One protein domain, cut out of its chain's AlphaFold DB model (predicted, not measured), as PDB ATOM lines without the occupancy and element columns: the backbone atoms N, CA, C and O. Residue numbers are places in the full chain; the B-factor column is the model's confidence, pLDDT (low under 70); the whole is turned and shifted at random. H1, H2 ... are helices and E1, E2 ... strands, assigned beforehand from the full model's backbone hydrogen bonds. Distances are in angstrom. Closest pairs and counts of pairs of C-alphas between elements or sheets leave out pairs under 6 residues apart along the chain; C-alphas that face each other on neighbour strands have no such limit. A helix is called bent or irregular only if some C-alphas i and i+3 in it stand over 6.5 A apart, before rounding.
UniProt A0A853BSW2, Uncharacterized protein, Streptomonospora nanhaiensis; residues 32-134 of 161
ATOM      1  N   VAL A  32     301.010 182.395 172.824       92.75
ATOM      2  CA  VAL A  32     300.656 183.796 173.042       92.75
ATOM      3  C   VAL A  32     301.865 184.443 173.678       92.75
ATOM      4  O   VAL A  32     302.492 183.846 174.551       92.75
ATOM      5  N   GLU A  33     302.208 185.635 173.225       95.38
ATOM      6  CA  GLU A  33     303.369 186.351 173.718       95.38
ATOM      7  C   GLU A  33     303.000 187.791 174.034       95.38
ATOM      8  O   GLU A  33     302.352 188.465 173.234       95.38
ATOM      9  N   HIS A  34     303.443 188.255 175.200       96.69
ATOM     10  CA  HIS A  34     303.300 189.638 175.636       96.69
ATOM     11  C   HIS A  34     304.623 190.158 176.176       96.69
ATOM     12  O   HIS A  34     305.391 189.414 176.783       96.69
ATOM     13  N   VAL A  35     304.868 191.451 175.977       96.50
ATOM     14  CA  VAL A  35     306.069 192.135 176.465       96.50
ATOM     15  C   VAL A  35     305.669 193.446 177.119       96.50
ATOM     16  O   VAL A  35     304.824 194.177 176.598       96.50
ATOM     17  N   ALA A  36     306.299 193.760 178.245       96.62
ATOM     18  CA  ALA A  36     306.228 195.073 178.863       96.62
ATOM     19  C   ALA A  36     307.621 195.523 179.303       96.62
ATOM     20  O   ALA A  36     308.379 194.744 179.868       96.62
ATOM     21  N   THR A  37     307.940 196.794 179.078       97.12
ATOM     22  CA  THR A  37     309.138 197.419 179.650       97.12
ATOM     23  C   THR A  37     308.791 198.029 181.002       97.12
ATOM     24  O   THR A  37     307.786 198.737 181.101       97.12
ATOM     25  N   VAL A  38     309.610 197.783 182.019       96.25
ATOM     26  CA  VAL A  38     309.560 198.432 183.338       96.25
ATOM     27  C   VAL A  38     310.850 199.203 183.571       96.25
ATOM     28  O   VAL A  38     311.896 198.779 183.092       96.25
ATOM     29  N   VAL A  39     310.791 200.319 184.293       95.62
ATOM     30  CA  VAL A  39     311.972 201.180 184.513       95.62
ATOM     31  C   VAL A  39     313.022 200.578 185.456       95.62
ATOM     32  O   VAL A  39     314.169 201.010 185.443       95.62
ATOM     33  N   SER A  40     312.651 199.575 186.253       94.38
ATOM     34  CA  SER A  40     313.542 198.895 187.197       94.38
ATOM     35  C   SER A  40     314.597 198.041 186.492       94.38
ATOM     36  O   SER A  40     314.382 197.534 185.386       94.38
ATOM     37  N   SER A  41     315.726 197.828 187.164       93.69
ATOM     38  CA  SER A  41     316.797 196.945 186.691       93.69
ATOM     39  C   SER A  41     316.386 195.463 186.733       93.69
ATOM     40  O   SER A  41     315.519 195.089 187.530       93.69
ATOM     41  N   PRO A  42     317.032 194.569 185.955       93.56
ATOM     42  CA  PRO A  42     316.656 193.155 185.949       93.56
ATOM     43  C   PRO A  42     316.772 192.491 187.326       93.56
ATOM     44  O   PRO A  42     315.967 191.627 187.664       93.56
ATOM     45  N   GLY A  43     317.744 192.922 188.141       91.56
ATOM     46  CA  GLY A  43     317.924 192.437 189.510       91.56
ATOM     47  C   GLY A  43     316.782 192.845 190.442       91.56
ATOM     48  O   GLY A  43     316.298 192.016 191.207       91.56
ATOM     49  N   GLU A  44     316.304 194.088 190.346       92.31
ATOM     50  CA  GLU A  44     315.151 194.566 191.122       92.31
ATOM     51  C   GLU A  44     313.859 193.859 190.706       92.31
ATOM     52  O   GLU A  44     313.077 193.442 191.561       92.31
ATOM     53  N   VAL A  45     313.657 193.658 189.399       94.31
ATOM     54  CA  VAL A  45     312.503 192.902 188.895       94.31
ATOM     55  C   VAL A  45     312.553 191.455 189.385       94.31
ATOM     56  O   VAL A  45     311.550 190.944 189.877       94.31
ATOM     57  N   ALA A  46     313.716 190.800 189.326       93.19
ATOM     58  CA  ALA A  46     313.886 189.443 189.843       93.19
ATOM     59  C   ALA A  46     313.684 189.363 191.370       93.19
ATOM     60  O   ALA A  46     313.127 188.385 191.867       93.19
ATOM     61  N   ALA A  47     314.080 190.394 192.122       92.00
ATOM     62  CA  ALA A  47     313.873 190.454 193.566       92.00
ATOM     63  C   ALA A  47     312.384 190.495 193.951       92.00
ATOM     64  O   ALA A  47     312.014 189.951 194.991       92.00
ATOM     65  N   ALA A  48     311.508 191.053 193.105       91.38
ATOM     66  CA  ALA A  48     310.064 191.044 193.347       91.38
ATOM     67  C   ALA A  48     309.484 189.618 193.430       91.38
ATOM     68  O   ALA A  48     308.544 189.371 194.184       91.38
ATOM     69  N   TRP A  49     310.091 188.651 192.731       91.62
ATOM     70  CA  TRP A  49     309.713 187.236 192.805       91.62
ATOM     71  C   TRP A  49     310.081 186.542 194.120       91.62
ATOM     72  O   TRP A  49     309.581 185.453 194.384       91.62
ATOM     73  N   GLN A  50     310.862 187.186 194.993       90.31
ATOM     74  CA  GLN A  50     311.060 186.727 196.374       90.31
ATOM     75  C   GLN A  50     309.846 187.024 197.272       90.31
ATOM     76  O   GLN A  50     309.780 186.547 198.402       90.31
ATOM     77  N   GLN A  51     308.879 187.812 196.784       89.31
ATOM     78  CA  GLN A  51     307.638 188.165 197.475       89.31
ATOM     79  C   GLN A  51     306.426 187.748 196.621       89.31
ATOM     80  O   GLN A  51     305.693 188.613 196.136       89.31
ATOM     81  N   PRO A  52     306.197 186.437 196.410       87.06
ATOM     82  CA  PRO A  52     305.199 185.937 195.458       87.06
ATOM     83  C   PRO A  52     303.775 186.430 195.747       87.06
ATOM     84  O   PRO A  52     303.021 186.671 194.808       87.06
ATOM     85  N   ASP A  53     303.433 186.677 197.015       88.19
ATOM     86  CA  ASP A  53     302.125 187.208 197.430       88.19
ATOM     87  C   ASP A  53     301.844 188.630 196.915       88.19
ATOM     88  O   ASP A  53     300.697 189.076 196.900       88.19
ATOM     89  N   ARG A  54     302.880 189.359 196.482       86.25
ATOM     90  CA  ARG A  54     302.750 190.697 195.889       86.25
ATOM     91  C   ARG A  54     302.621 190.666 194.373       86.25
ATOM     92  O   ARG A  54     302.319 191.696 193.770       86.25
ATOM     93  N   LEU A  55     302.866 189.517 193.748       92.00
ATOM     94  CA  LEU A  55     302.821 189.388 192.302       92.00
ATOM     95  C   LEU A  55     301.408 189.037 191.834       92.00
ATOM     96  O   LEU A  55     300.768 188.137 192.383       92.00
ATOM     97  N   PRO A  56     300.902 189.712 190.794       91.25
ATOM     98  CA  PRO A  56     299.547 189.488 190.340       91.25
ATOM     99  C   PRO A  56     299.404 188.163 189.594       91.25
ATOM    100  O   PRO A  56     300.283 187.725 188.843       91.25
ATOM    101  N   GLY A  57     298.223 187.575 189.757       90.94
ATOM    102  CA  GLY A  57     297.718 186.516 188.897       90.94
ATOM    103  C   GLY A  57     298.643 185.308 188.819       90.94
ATOM    104  O   GLY A  57     298.966 184.682 189.829       90.94
ATOM    105  N   LEU A  58     299.005 184.925 187.595       90.56
ATOM    106  CA  LEU A  58     299.806 183.721 187.370       90.56
ATOM    107  C   LEU A  58     301.292 183.908 187.704       90.56
ATOM    108  O   LEU A  58     301.962 182.916 187.969       90.56
ATOM    109  N   PHE A  59     301.805 185.141 187.744       91.88
ATOM    110  CA  PHE A  59     303.242 185.395 187.893       91.88
ATOM    111  C   PHE A  59     303.801 185.038 189.264       91.88
ATOM    112  O   PHE A  59     304.924 184.551 189.334       91.88
ATOM    113  N   GLY A  60     303.007 185.172 190.331       89.88
ATOM    114  CA  GLY A  60     303.408 184.752 191.680       89.88
ATOM    115  C   GLY A  60     303.604 183.241 191.839       89.88
ATOM    116  O   GLY A  60     304.046 182.784 192.887       89.88
ATOM    117  N   ARG A  61     303.273 182.448 190.811       89.19
ATOM    118  CA  ARG A  61     303.420 180.984 190.795       89.19
ATOM    119  C   ARG A  61     304.542 180.503 189.878       89.19
ATOM    120  O   ARG A  61     304.633 179.301 189.642       89.19
ATOM    121  N   LEU A  62     305.309 181.431 189.314       91.31
ATOM    122  CA  LEU A  62     306.320 181.156 188.302       91.31
ATOM    123  C   LEU A  62     307.689 181.631 188.759       91.31
ATOM    124  O   LEU A  62     307.778 182.494 189.627       91.31
ATOM    125  N   THR A  63     308.741 181.118 188.132       91.69
ATOM    126  CA  THR A  63     310.105 181.624 188.315       91.69
ATOM    127  C   THR A  63     310.592 182.298 187.032       91.69
ATOM    128  O   THR A  63     310.609 181.658 185.977       91.69
ATOM    129  N   PRO A  64     311.000 183.579 187.075       92.69
ATOM    130  CA  PRO A  64     311.510 184.264 185.903       92.69
ATOM    131  C   PRO A  64     312.901 183.750 185.531       92.69
ATOM    132  O   PRO A  64     313.702 183.378 186.387       92.69
ATOM    133  N   GLN A  65     313.203 183.778 184.238       92.06
ATOM    134  CA  GLN A  65     314.486 183.370 183.679       92.06
ATOM    135  C   GLN A  65     315.205 184.581 183.080       92.06
ATOM    136  O   GLN A  65     314.592 185.420 182.427       92.06
ATOM    137  N   SER A  66     316.522 184.670 183.256       85.88
ATOM    138  CA  SER A  66     317.310 185.810 182.755       85.88
ATOM    139  C   SER A  66     317.707 185.698 181.276       85.88
ATOM    140  O   SER A  66     318.436 186.545 180.770       85.88
ATOM    141  N   THR A  67     317.298 184.630 180.583       77.75
ATOM    142  CA  THR A  67     317.668 184.372 179.183       77.75
ATOM    143  C   THR A  67     316.439 184.079 178.334       77.75
ATOM    144  O   THR A  67     315.481 183.441 178.781       77.75
ATOM    145  N   GLU A  68     316.453 184.576 177.096       73.94
ATOM    146  CA  GLU A  68     315.465 184.194 176.090       73.94
ATOM    147  C   GLU A  68     315.691 182.736 175.667       73.94
ATOM    148  O   GLU A  68     316.828 182.278 175.560       73.94
ATOM    149  N   GLY A  69     314.603 182.000 175.425       72.56
ATOM    150  CA  GLY A  69     314.669 180.592 175.007       72.56
ATOM    151  C   GLY A  69     314.608 179.564 176.140       72.56
ATOM    152  O   GLY A  69     314.853 178.384 175.899       72.56
ATOM    153  N   GLY A  70     314.251 179.991 177.351       84.12
ATOM    154  CA  GLY A  70     313.921 179.100 178.460       84.12
ATOM    155  C   GLY A  70     312.806 178.092 178.155       84.12
ATOM    156  O   GLY A  70     312.007 178.277 177.233       84.12
ATOM    157  N   GLU A  71     312.707 177.021 178.946       88.12
ATOM    158  CA  GLU A  71     311.588 176.080 178.815       88.12
ATOM    159  C   GLU A  71     310.342 176.608 179.554       88.12
ATOM    160  O   GLU A  71     310.441 176.940 180.739       88.12
ATOM    161  N   PRO A  72     309.159 176.661 178.905       92.19
ATOM    162  CA  PRO A  72     307.910 176.994 179.580       92.19
ATOM    163  C   PRO A  72     307.530 175.975 180.662       92.19
ATOM    164  O   PRO A  72     307.316 174.783 180.389       92.19
ATOM    165  N   GLU A  73     307.348 176.464 181.884       93.88
ATOM    166  CA  GLU A  73     306.948 175.666 183.036       93.88
ATOM    167  C   GLU A  73     305.429 175.501 183.117       93.88
ATOM    168  O   GLU A  73     304.652 176.303 182.595       93.88
ATOM    169  N   ARG A  74     304.974 174.420 183.756       94.06
ATOM    170  CA  ARG A  74     303.539 174.199 183.970       94.06
ATOM    171  C   ARG A  74     303.029 175.153 185.035       94.06
ATOM    172  O   ARG A  74     303.609 175.233 186.109       94.06
ATOM    173  N   VAL A  75     301.884 175.768 184.777       93.06
ATOM    174  CA  VAL A  75     301.252 176.663 185.745       93.06
ATOM    175  C   VAL A  75     300.404 175.848 186.730       93.06
ATOM    176  O   VAL A  75     299.472 175.152 186.302       93.06
ATOM    177  N   PRO A  76     300.665 175.913 188.049       88.25
ATOM    178  CA  PRO A  76     299.854 175.212 189.037       88.25
ATOM    179  C   PRO A  76     298.377 175.626 188.969       88.25
ATOM    180  O   PRO A  76     298.034 176.807 189.063       88.25
ATOM    181  N   GLY A  77     297.500 174.630 188.820       88.88
ATOM    182  CA  GLY A  77     296.047 174.810 188.739       88.88
ATOM    183  C   GLY A  77     295.491 175.093 187.338       88.88
ATOM    184  O   GLY A  77     294.282 174.985 187.159       88.88
ATOM    185  N   GLU A  78     296.330 175.366 186.333       91.88
ATOM    186  CA  GLU A  78     295.887 175.694 184.968       91.88
ATOM    187  C   GLU A  78     296.254 174.556 183.998       91.88
ATOM    188  O   GLU A  78     297.374 174.436 183.492       91.88
ATOM    189  N   ARG A  79     295.301 173.648 183.750       91.62
ATOM    190  CA  ARG A  79     295.543 172.478 182.889       91.62
ATOM    191  C   ARG A  79     295.764 172.890 181.437       91.62
ATOM    192  O   ARG A  79     294.922 173.535 180.827       91.62
ATOM    193  N   GLY A  80     296.854 172.401 180.847       91.00
ATOM    194  CA  GLY A  80     297.161 172.648 179.437       91.00
ATOM    195  C   GLY A  80     297.753 174.031 179.160       91.00
ATOM    196  O   GLY A  80     297.870 174.397 177.991       91.00
ATOM    197  N   LEU A  81     298.143 174.763 180.207       94.00
ATOM    198  CA  LEU A  81     298.886 176.012 180.123       94.00
ATOM    199  C   LEU A  81     300.324 175.802 180.607       94.00
ATOM    200  O   LEU A  81     300.570 175.189 181.651       94.00
ATOM    201  N   ARG A  82     301.276 176.334 179.847       95.25
ATOM    202  CA  ARG A  82     302.665 176.491 180.273       95.25
ATOM    203  C   ARG A  82     303.124 177.913 180.016       95.25
ATOM    204  O   ARG A  82     302.777 178.458 178.970       95.25
ATOM    205  N   LEU A  83     303.902 178.480 180.928       95.69
ATOM    206  CA  LEU A  83     304.381 179.855 180.853       95.69
ATOM    207  C   LEU A  83     305.903 179.901 180.976       95.69
ATOM    208  O   LEU A  83     306.494 179.150 181.739       95.69
ATOM    209  N   LEU A  84     306.525 180.797 180.226       95.88
ATOM    210  CA  LEU A  84     307.900 181.231 180.424       95.88
ATOM    211  C   LEU A  84     307.866 182.734 180.672       95.88
ATOM    212  O   LEU A  84     307.294 183.468 179.865       95.88
ATOM    213  N   VAL A  85     308.481 183.179 181.764       96.69
ATOM    214  CA  VAL A  85     308.744 184.599 182.009       96.69
ATOM    215  C   VAL A  85     310.231 184.837 181.821       96.69
ATOM    216  O   VAL A  85     311.040 184.206 182.496       96.69
ATOM    217  N   THR A  86     310.586 185.745 180.921       96.88
ATOM    218  CA  THR A  86     311.971 186.138 180.670       96.88
ATOM    219  C   THR A  86     312.180 187.599 181.053       96.88
ATOM    220  O   THR A  86     311.345 188.447 180.736       96.88
ATOM    221  N   LEU A  87     313.299 187.882 181.723       96.00
ATOM    222  CA  LEU A  87     313.743 189.221 182.103       96.00
ATOM    223  C   LEU A  87     315.031 189.560 181.354       96.00
ATOM    224  O   LEU A  87     316.052 188.902 181.555       96.00
ATOM    225  N   THR A  88     315.003 190.597 180.524       95.62
ATOM    226  CA  THR A  88     316.182 191.090 179.796       95.62
ATOM    227  C   THR A  88     316.347 192.595 179.985       95.62
ATOM    228  O   THR A  88     315.352 193.304 180.134       95.62
ATOM    229  N   PRO A  89     317.580 193.134 179.983       95.69
ATOM    230  CA  PRO A  89     317.776 194.578 179.916       95.69
ATOM    231  C   PRO A  89     317.065 195.165 178.692       95.69
ATOM    232  O   PRO A  89     317.249 194.692 177.570       95.69
ATOM    233  N   ALA A  90     316.263 196.206 178.904       93.81
ATOM    234  CA  ALA A  90     315.598 196.911 177.825       93.81
ATOM    235  C   ALA A  90     316.620 197.730 177.012       93.81
ATOM    236  O   ALA A  90     317.518 198.351 177.591       93.81
ATOM    237  N   PRO A  91     316.472 197.819 175.679       91.50
ATOM    238  CA  PRO A  91     317.373 198.612 174.853       91.50
ATOM    239  C   PRO A  91     317.394 200.086 175.266       91.50
ATOM    240  O   PRO A  91     316.335 200.683 175.493       91.50
ATOM    241  N   GLY A  92     318.587 200.685 175.270       91.38
ATOM    242  CA  GLY A  92     318.779 202.111 175.550       91.38
ATOM    243  C   GLY A  92     318.625 202.489 177.023       91.38
ATOM    244  O   GLY A  92     318.140 203.581 177.296       91.38
ATOM    245  N   ASP A  93     318.985 201.587 177.942       88.94
ATOM    246  CA  ASP A  93     318.954 201.811 179.399       88.94
ATOM    247  C   ASP A  93     317.563 202.200 179.937       88.94
ATOM    248  O   ASP A  93     317.400 202.972 180.875       88.94
ATOM    249  N   ARG A  94     316.510 201.661 179.309       93.19
ATOM    250  CA  ARG A  94     315.108 201.947 179.663       93.19
ATOM    251  C   ARG A  94     314.570 201.078 180.809       93.19
ATOM    252  O   ARG A  94     313.364 201.086 181.046       93.19
ATOM    253  N   GLY A  95     315.440 200.316 181.472       95.44
ATOM    254  CA  GLY A  95     315.094 199.345 182.510       95.44
ATOM    255  C   GLY A  95     315.093 197.905 181.994       95.44
ATOM    256  O   GLY A  95     316.072 197.462 181.398       95.44
ATOM    257  N   THR A  96     314.009 197.163 182.217       96.69
ATOM    258  CA  THR A  96     313.897 195.719 181.941       96.69
ATOM    259  C   THR A  96     312.706 195.415 181.038       96.69
ATOM    260  O   THR A  96     311.602 195.905 181.269       96.69
ATOM    261  N   GLU A  97     312.894 194.574 180.026       97.06
ATOM    262  CA  GLU A  97     311.807 193.921 179.301       97.06
ATOM    263  C   GLU A  97     311.380 192.649 180.041       97.06
ATOM    264  O   GLU A  97     312.171 191.734 180.268       97.06
ATOM    265  N   VAL A  98     310.103 192.602 180.416       96.81
ATOM    266  CA  VAL A  98     309.428 191.420 180.949       96.81
ATOM    267  C   VAL A  98     308.647 190.788 179.804       96.81
ATOM    268  O   VAL A  98     307.634 191.337 179.357       96.81
ATOM    269  N   ARG A  99     309.124 189.645 179.317       96.81
ATOM    270  CA  ARG A  99     308.504 188.866 178.240       96.81
ATOM    271  C   ARG A  99     307.794 187.659 178.832       96.81
ATOM    272  O   ARG A  99     308.356 186.952 179.661       96.81
ATOM    273  N   VAL A 100     306.564 187.413 178.397       96.62
ATOM    274  CA  VAL A 100     305.745 186.284 178.844       96.62
ATOM    275  C   VAL A 100     305.327 185.479 177.629       96.62
ATOM    276  O   VAL A 100     304.584 185.975 176.784       96.62
ATOM    277  N   LEU A 101     305.776 184.231 177.565       95.62
ATOM    278  CA  LEU A 101     305.421 183.274 176.525       95.62
ATOM    279  C   LEU A 101     304.496 182.208 177.108       95.62
ATOM    280  O   LEU A 101     304.896 181.428 177.971       95.62
ATOM    281  N   ALA A 102     303.275 182.135 176.595       95.62
ATOM    282  CA  ALA A 102     302.318 181.095 176.917       95.62
ATOM    283  C   ALA A 102     302.244 180.046 175.820       95.62
ATOM    284  O   ALA A 102     302.130 180.370 174.642       95.62
ATOM    285  N   THR A 103     302.264 178.773 176.205       94.81
ATOM    286  CA  THR A 103     302.176 177.635 175.287       94.81
ATOM    287  C   THR A 103     301.197 176.580 175.798       94.81
ATOM    288  O   THR A 103     300.801 176.566 176.966       94.81
ATOM    289  N   GLY A 104     300.802 175.677 174.901       91.88
ATOM    290  CA  GLY A 104     299.856 174.603 175.192       91.88
ATOM    291  C   GLY A 104     298.432 174.899 174.712       91.88
ATOM    292  O   GLY A 104     298.144 175.989 174.216       91.88
ATOM    293  N   PRO A 105     297.531 173.907 174.801       90.31
ATOM    294  CA  PRO A 105     296.179 174.005 174.253       90.31
ATOM    295  C   PRO A 105     295.319 175.104 174.888       90.31
ATOM    296  O   PRO A 105     294.377 175.544 174.238       90.31
ATOM    297  N   ALA A 106     295.634 175.539 176.114       91.38
ATOM    298  CA  ALA A 106     294.887 176.581 176.820       91.38
ATOM    299  C   ALA A 106     295.446 178.000 176.596       91.38
ATOM    300  O   ALA A 106     294.802 178.966 176.980       91.38
ATOM    301  N   ALA A 107     296.622 178.164 175.973       92.69
ATOM    302  CA  ALA A 107     297.323 179.453 175.926       92.69
ATOM    303  C   ALA A 107     296.480 180.601 175.341       92.69
ATOM    304  O   ALA A 107     296.465 181.695 175.896       92.69
ATOM    305  N   ALA A 108     295.742 180.335 174.258       90.75
ATOM    306  CA  ALA A 108     294.889 181.335 173.614       90.75
ATOM    307  C   ALA A 108     293.734 181.814 174.510       90.75
ATOM    308  O   ALA A 108     293.356 182.978 174.435       90.75
ATOM    309  N   ASP A 109     293.204 180.946 175.372       91.62
ATOM    310  CA  ASP A 109     292.087 181.285 176.263       91.62
ATOM    311  C   ASP A 109     292.540 182.194 177.424       91.62
ATOM    312  O   ASP A 109     291.717 182.828 178.083       91.62
ATOM    313  N   HIS A 110     293.854 182.294 177.660       93.06
ATOM    314  CA  HIS A 110     294.455 183.135 178.696       93.06
ATOM    315  C   HIS A 110     295.012 184.465 178.175       93.06
ATOM    316  O   HIS A 110     295.554 185.222 178.975       93.06
ATOM    317  N   ASP A 111     294.877 184.775 176.883       92.62
ATOM    318  CA  ASP A 111     295.481 185.958 176.253       92.62
ATOM    319  C   ASP A 111     295.145 187.271 176.990       92.62
ATOM    320  O   ASP A 111     296.029 187.954 177.516       92.62
ATOM    321  N   ASP A 112     293.849 187.564 177.147       93.31
ATOM    322  CA  ASP A 112     293.381 188.777 177.830       93.31
ATOM    323  C   ASP A 112     293.816 188.830 179.303       93.31
ATOM    324  O   ASP A 112     294.187 189.891 179.813       93.31
ATOM    325  N   ARG A 113     293.807 187.681 179.990       94.25
ATOM    326  CA  ARG A 113     294.228 187.581 181.393       94.25
ATOM    327  C   ARG A 113     295.725 187.832 181.540       94.25
ATOM    328  O   ARG A 113     296.108 188.595 182.414       94.25
ATOM    329  N   LEU A 114     296.559 187.247 180.682       95.06
ATOM    330  CA  LEU A 114     298.009 187.448 180.704       95.06
ATOM    331  C   LEU A 114     298.368 188.909 180.450       95.06
ATOM    332  O   LEU A 114     299.231 189.462 181.128       95.06
ATOM    333  N   ARG A 115     297.666 189.564 179.522       95.50
ATOM    334  CA  ARG A 115     297.833 190.997 179.279       95.50
ATOM    335  C   ARG A 115     297.433 191.839 180.495       95.50
ATOM    336  O   ARG A 115     298.122 192.809 180.818       95.50
ATOM    337  N   ALA A 116     296.328 191.495 181.157       95.19
ATOM    338  CA  ALA A 116     295.876 192.175 182.367       95.19
ATOM    339  C   ALA A 116     296.855 191.977 183.536       95.19
ATOM    340  O   ALA A 116     297.262 192.959 184.158       95.19
ATOM    341  N   ASP A 117     297.298 190.741 183.768       95.31
ATOM    342  CA  ASP A 117     298.290 190.396 184.785       95.31
ATOM    343  C   ASP A 117     299.606 191.144 184.516       95.31
ATOM    344  O   ASP A 117     300.198 191.691 185.442       95.31
ATOM    345  N   LEU A 118     300.061 191.236 183.256       96.50
ATOM    346  CA  LEU A 118     301.320 191.914 182.906       96.50
ATOM    347  C   LEU A 118     301.235 193.425 183.148       96.50
ATOM    348  O   LEU A 118     302.192 194.050 183.606       96.50
ATOM    349  N   ARG A 119     300.065 194.019 182.898       94.94
ATOM    350  CA  ARG A 119     299.796 195.422 183.231       94.94
ATOM    351  C   ARG A 119     299.792 195.655 184.743       94.94
ATOM    352  O   ARG A 119     300.347 196.655 185.205       94.94
ATOM    353  N   ALA A 120     299.165 194.758 185.502       93.75
ATOM    354  CA  ALA A 120     299.166 194.823 186.958       93.75
ATOM    355  C   ALA A 120     300.591 194.668 187.506       93.75
ATOM    356  O   ALA A 120     300.998 195.446 188.362       93.75
ATOM    357  N   LEU A 121     301.372 193.739 186.947       94.88
ATOM    358  CA  LEU A 121     302.759 193.499 187.332       94.88
ATOM    359  C   LEU A 121     303.603 194.750 187.101       94.88
ATOM    360  O   LEU A 121     304.286 195.193 188.015       94.88
ATOM    361  N   LYS A 122     303.507 195.357 185.912       94.69
ATOM    362  CA  LYS A 122     304.177 196.630 185.616       94.69
ATOM    363  C   LYS A 122     303.821 197.702 186.648       94.69
ATOM    364  O   LYS A 122     304.710 198.383 187.132       94.69
ATOM    365  N   SER A 123     302.550 197.806 187.035       93.50
ATOM    366  CA  SER A 123     302.123 198.774 188.054       93.50
ATOM    367  C   SER A 123     302.753 198.487 189.423       93.50
ATOM    368  O   SER A 123     303.293 199.398 190.042       93.50
ATOM    369  N   VAL A 124     302.763 197.222 189.862       93.00
ATOM    370  CA  VAL A 124     303.408 196.809 191.123       93.00
ATOM    371  C   VAL A 124     304.902 197.122 191.106       93.00
ATOM    372  O   VAL A 124     305.423 197.648 192.083       93.00
ATOM    373  N   LEU A 125     305.591 196.818 190.005       93.12
ATOM    374  CA  LEU A 125     307.033 197.036 189.882       93.12
ATOM    375  C   LEU A 125     307.397 198.525 189.829       93.12
ATOM    376  O   LEU A 125     308.422 198.917 190.373       93.12
ATOM    377  N   GLU A 126     306.564 199.360 189.205       92.38
ATOM    378  CA  GLU A 126     306.857 200.787 189.027       92.38
ATOM    379  C   GLU A 126     306.340 201.675 190.161       92.38
ATOM    380  O   GLU A 126     306.895 202.743 190.403       92.38
ATOM    381  N   CYS A 127     305.273 201.264 190.844       89.88
ATOM    382  CA  CYS A 127     304.592 202.089 191.845       89.88
ATOM    383  C   CYS A 127     304.464 201.409 193.217       89.88
ATOM    384  O   CYS A 127     304.004 202.039 194.163       89.88
ATOM    385  N   GLY A 128     304.856 200.139 193.355       84.12
ATOM    386  CA  GLY A 128     304.763 199.371 194.604       84.12
ATOM    387  C   GLY A 128     303.390 198.746 194.883       84.12
ATOM    388  O   GLY A 128     303.270 197.927 195.802       84.12
ATOM    389  N   GLU A 129     302.375 199.081 194.084       73.50
ATOM    390  CA  GLU A 129     301.001 198.582 194.180       73.50
ATOM    391  C   GLU A 129     300.379 198.366 192.791       73.50
ATOM    392  O   GLU A 129     300.704 199.048 191.817       73.50
ATOM    393  N   ALA A 130     299.467 197.397 192.678       67.44
ATOM    394  CA  ALA A 130     298.681 197.234 191.463       67.44
ATOM    395  C   ALA A 130     297.610 198.330 191.432       67.44
ATOM    396  O   ALA A 130     296.762 198.374 192.321       67.44
ATOM    397  N   VAL A 131     297.608 199.189 190.410       60.88
ATOM    398  CA  VAL A 131     296.555 200.201 190.248       60.88
ATOM    399  C   VAL A 131     295.217 199.488 190.037       60.88
ATOM    400  O   VAL A 131     294.963 198.930 188.966       60.88
ATOM    401  N   THR A 132     294.354 199.498 191.053       58.03
ATOM    402  CA  THR A 132     292.993 198.972 190.956       58.03
ATOM    403  C   THR A 132     292.035 200.073 190.499       58.03
ATOM    404  O   THR A 132     292.235 201.266 190.727       58.03
ATOM    405  N   VAL A 133     290.974 199.673 189.801       55.62
ATOM    406  CA  VAL A 133     289.874 200.572 189.400       55.62
ATOM    407  C   VAL A 133     288.809 200.689 190.500       55.62
ATOM    408  O   VAL A 133     287.807 201.383 190.330       55.62
ATOM    409  N   GLU A 134     289.003 199.995 191.623       44.91
ATOM    410  CA  GLU A 134     288.086 199.975 192.756       44.91
ATOM    411  C   GLU A 134     288.127 201.339 193.458       44.91
ATOM    412  O   GLU A 134     289.167 201.782 193.934       44.91
TER     413      GLU A 134
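This is residues 32 to 134 of the 161 residues of an uncharacterized protein of Streptomonospora nanhaiensis (UniProt A0A853BSW2). A twisted wall of three strands has its helices over one face: long H2 runs along it on the E1 and E3 side, and short H1 slants over the end of E3 and E2. A long stretch, residues 49 to 81, winds over the same face and round the edge at E2, while residues 131 to 134 stick out as a tail. The 103 printed residues hold E1, H1, E2, E3, H2 in that order, 51 residues in named elements, under half; the class is mixed, and the antiparallel sheet runs E1 E3 E2. It is compact, with a radius of gyration of the C-alphas of 12.9 A and spans of 36 by 36 by 22 A.

Edge strand E1, residues 32 to 38, is antiparallel to inner strand E3, residues 96 to 103, with N 34 and O 100 3.0 A apart. E3 forms a hairpin with E2, residues 82 to 89; N 86 and O 99 are 2.8 A apart. The sheet is twisted, up to 4.2 A off its plane. H1, residues 42 to 48, is on it at a height of 9.4 A, over E3 and, with 3 C-alphas, only just over E2; its closest C-alpha pair with E2 is Pro 42 and Leu 87, 6.2 A. E1, H1 and E2 form a split strand-helix-strand unit, E3 between its strands, with a right-handed crossover. H2, residues 107 to 127, is on the same face at a height of 8.5 A, along the strands, 6 degrees from E1 on the local plane; its closest C-alpha pair with E1 is Val 38 and Lys 122, 6.1 A. This makes two layers, helices on one face of a sheet. H1 and H2 are close but not clearly touching, about perpendicular at 84 degrees, the closest C-alphas being Val 45 and Leu 125, 6.9 A. In H1 every O i to N i+4 pair is within hydrogen-bond range, in H2 14 of 17.

E1 begins at C-alpha 32 (300.656, 183.796, 173.042) and spans 20.0 A, E2 23.6 A, E3 22.6 A. H2 spans 28.6 A to C-alpha 127 (304.592, 202.089, 191.845); it has a kink of 40 degrees near residue 114 and is irregular, C-alphas 109 and 112 being 7.8 A apart.

The farthest C-alphas, of Arg 79 and Gly 92, are 38.4 A apart. The printed part has no cut; the link H1 to E2 is long, 33 residues, and its residues 73 to 74 pair antiparallel with residues 82 to 83 of E2. Mean pLDDT of the printed part is 90.5; residues 130 to 134 are under 70.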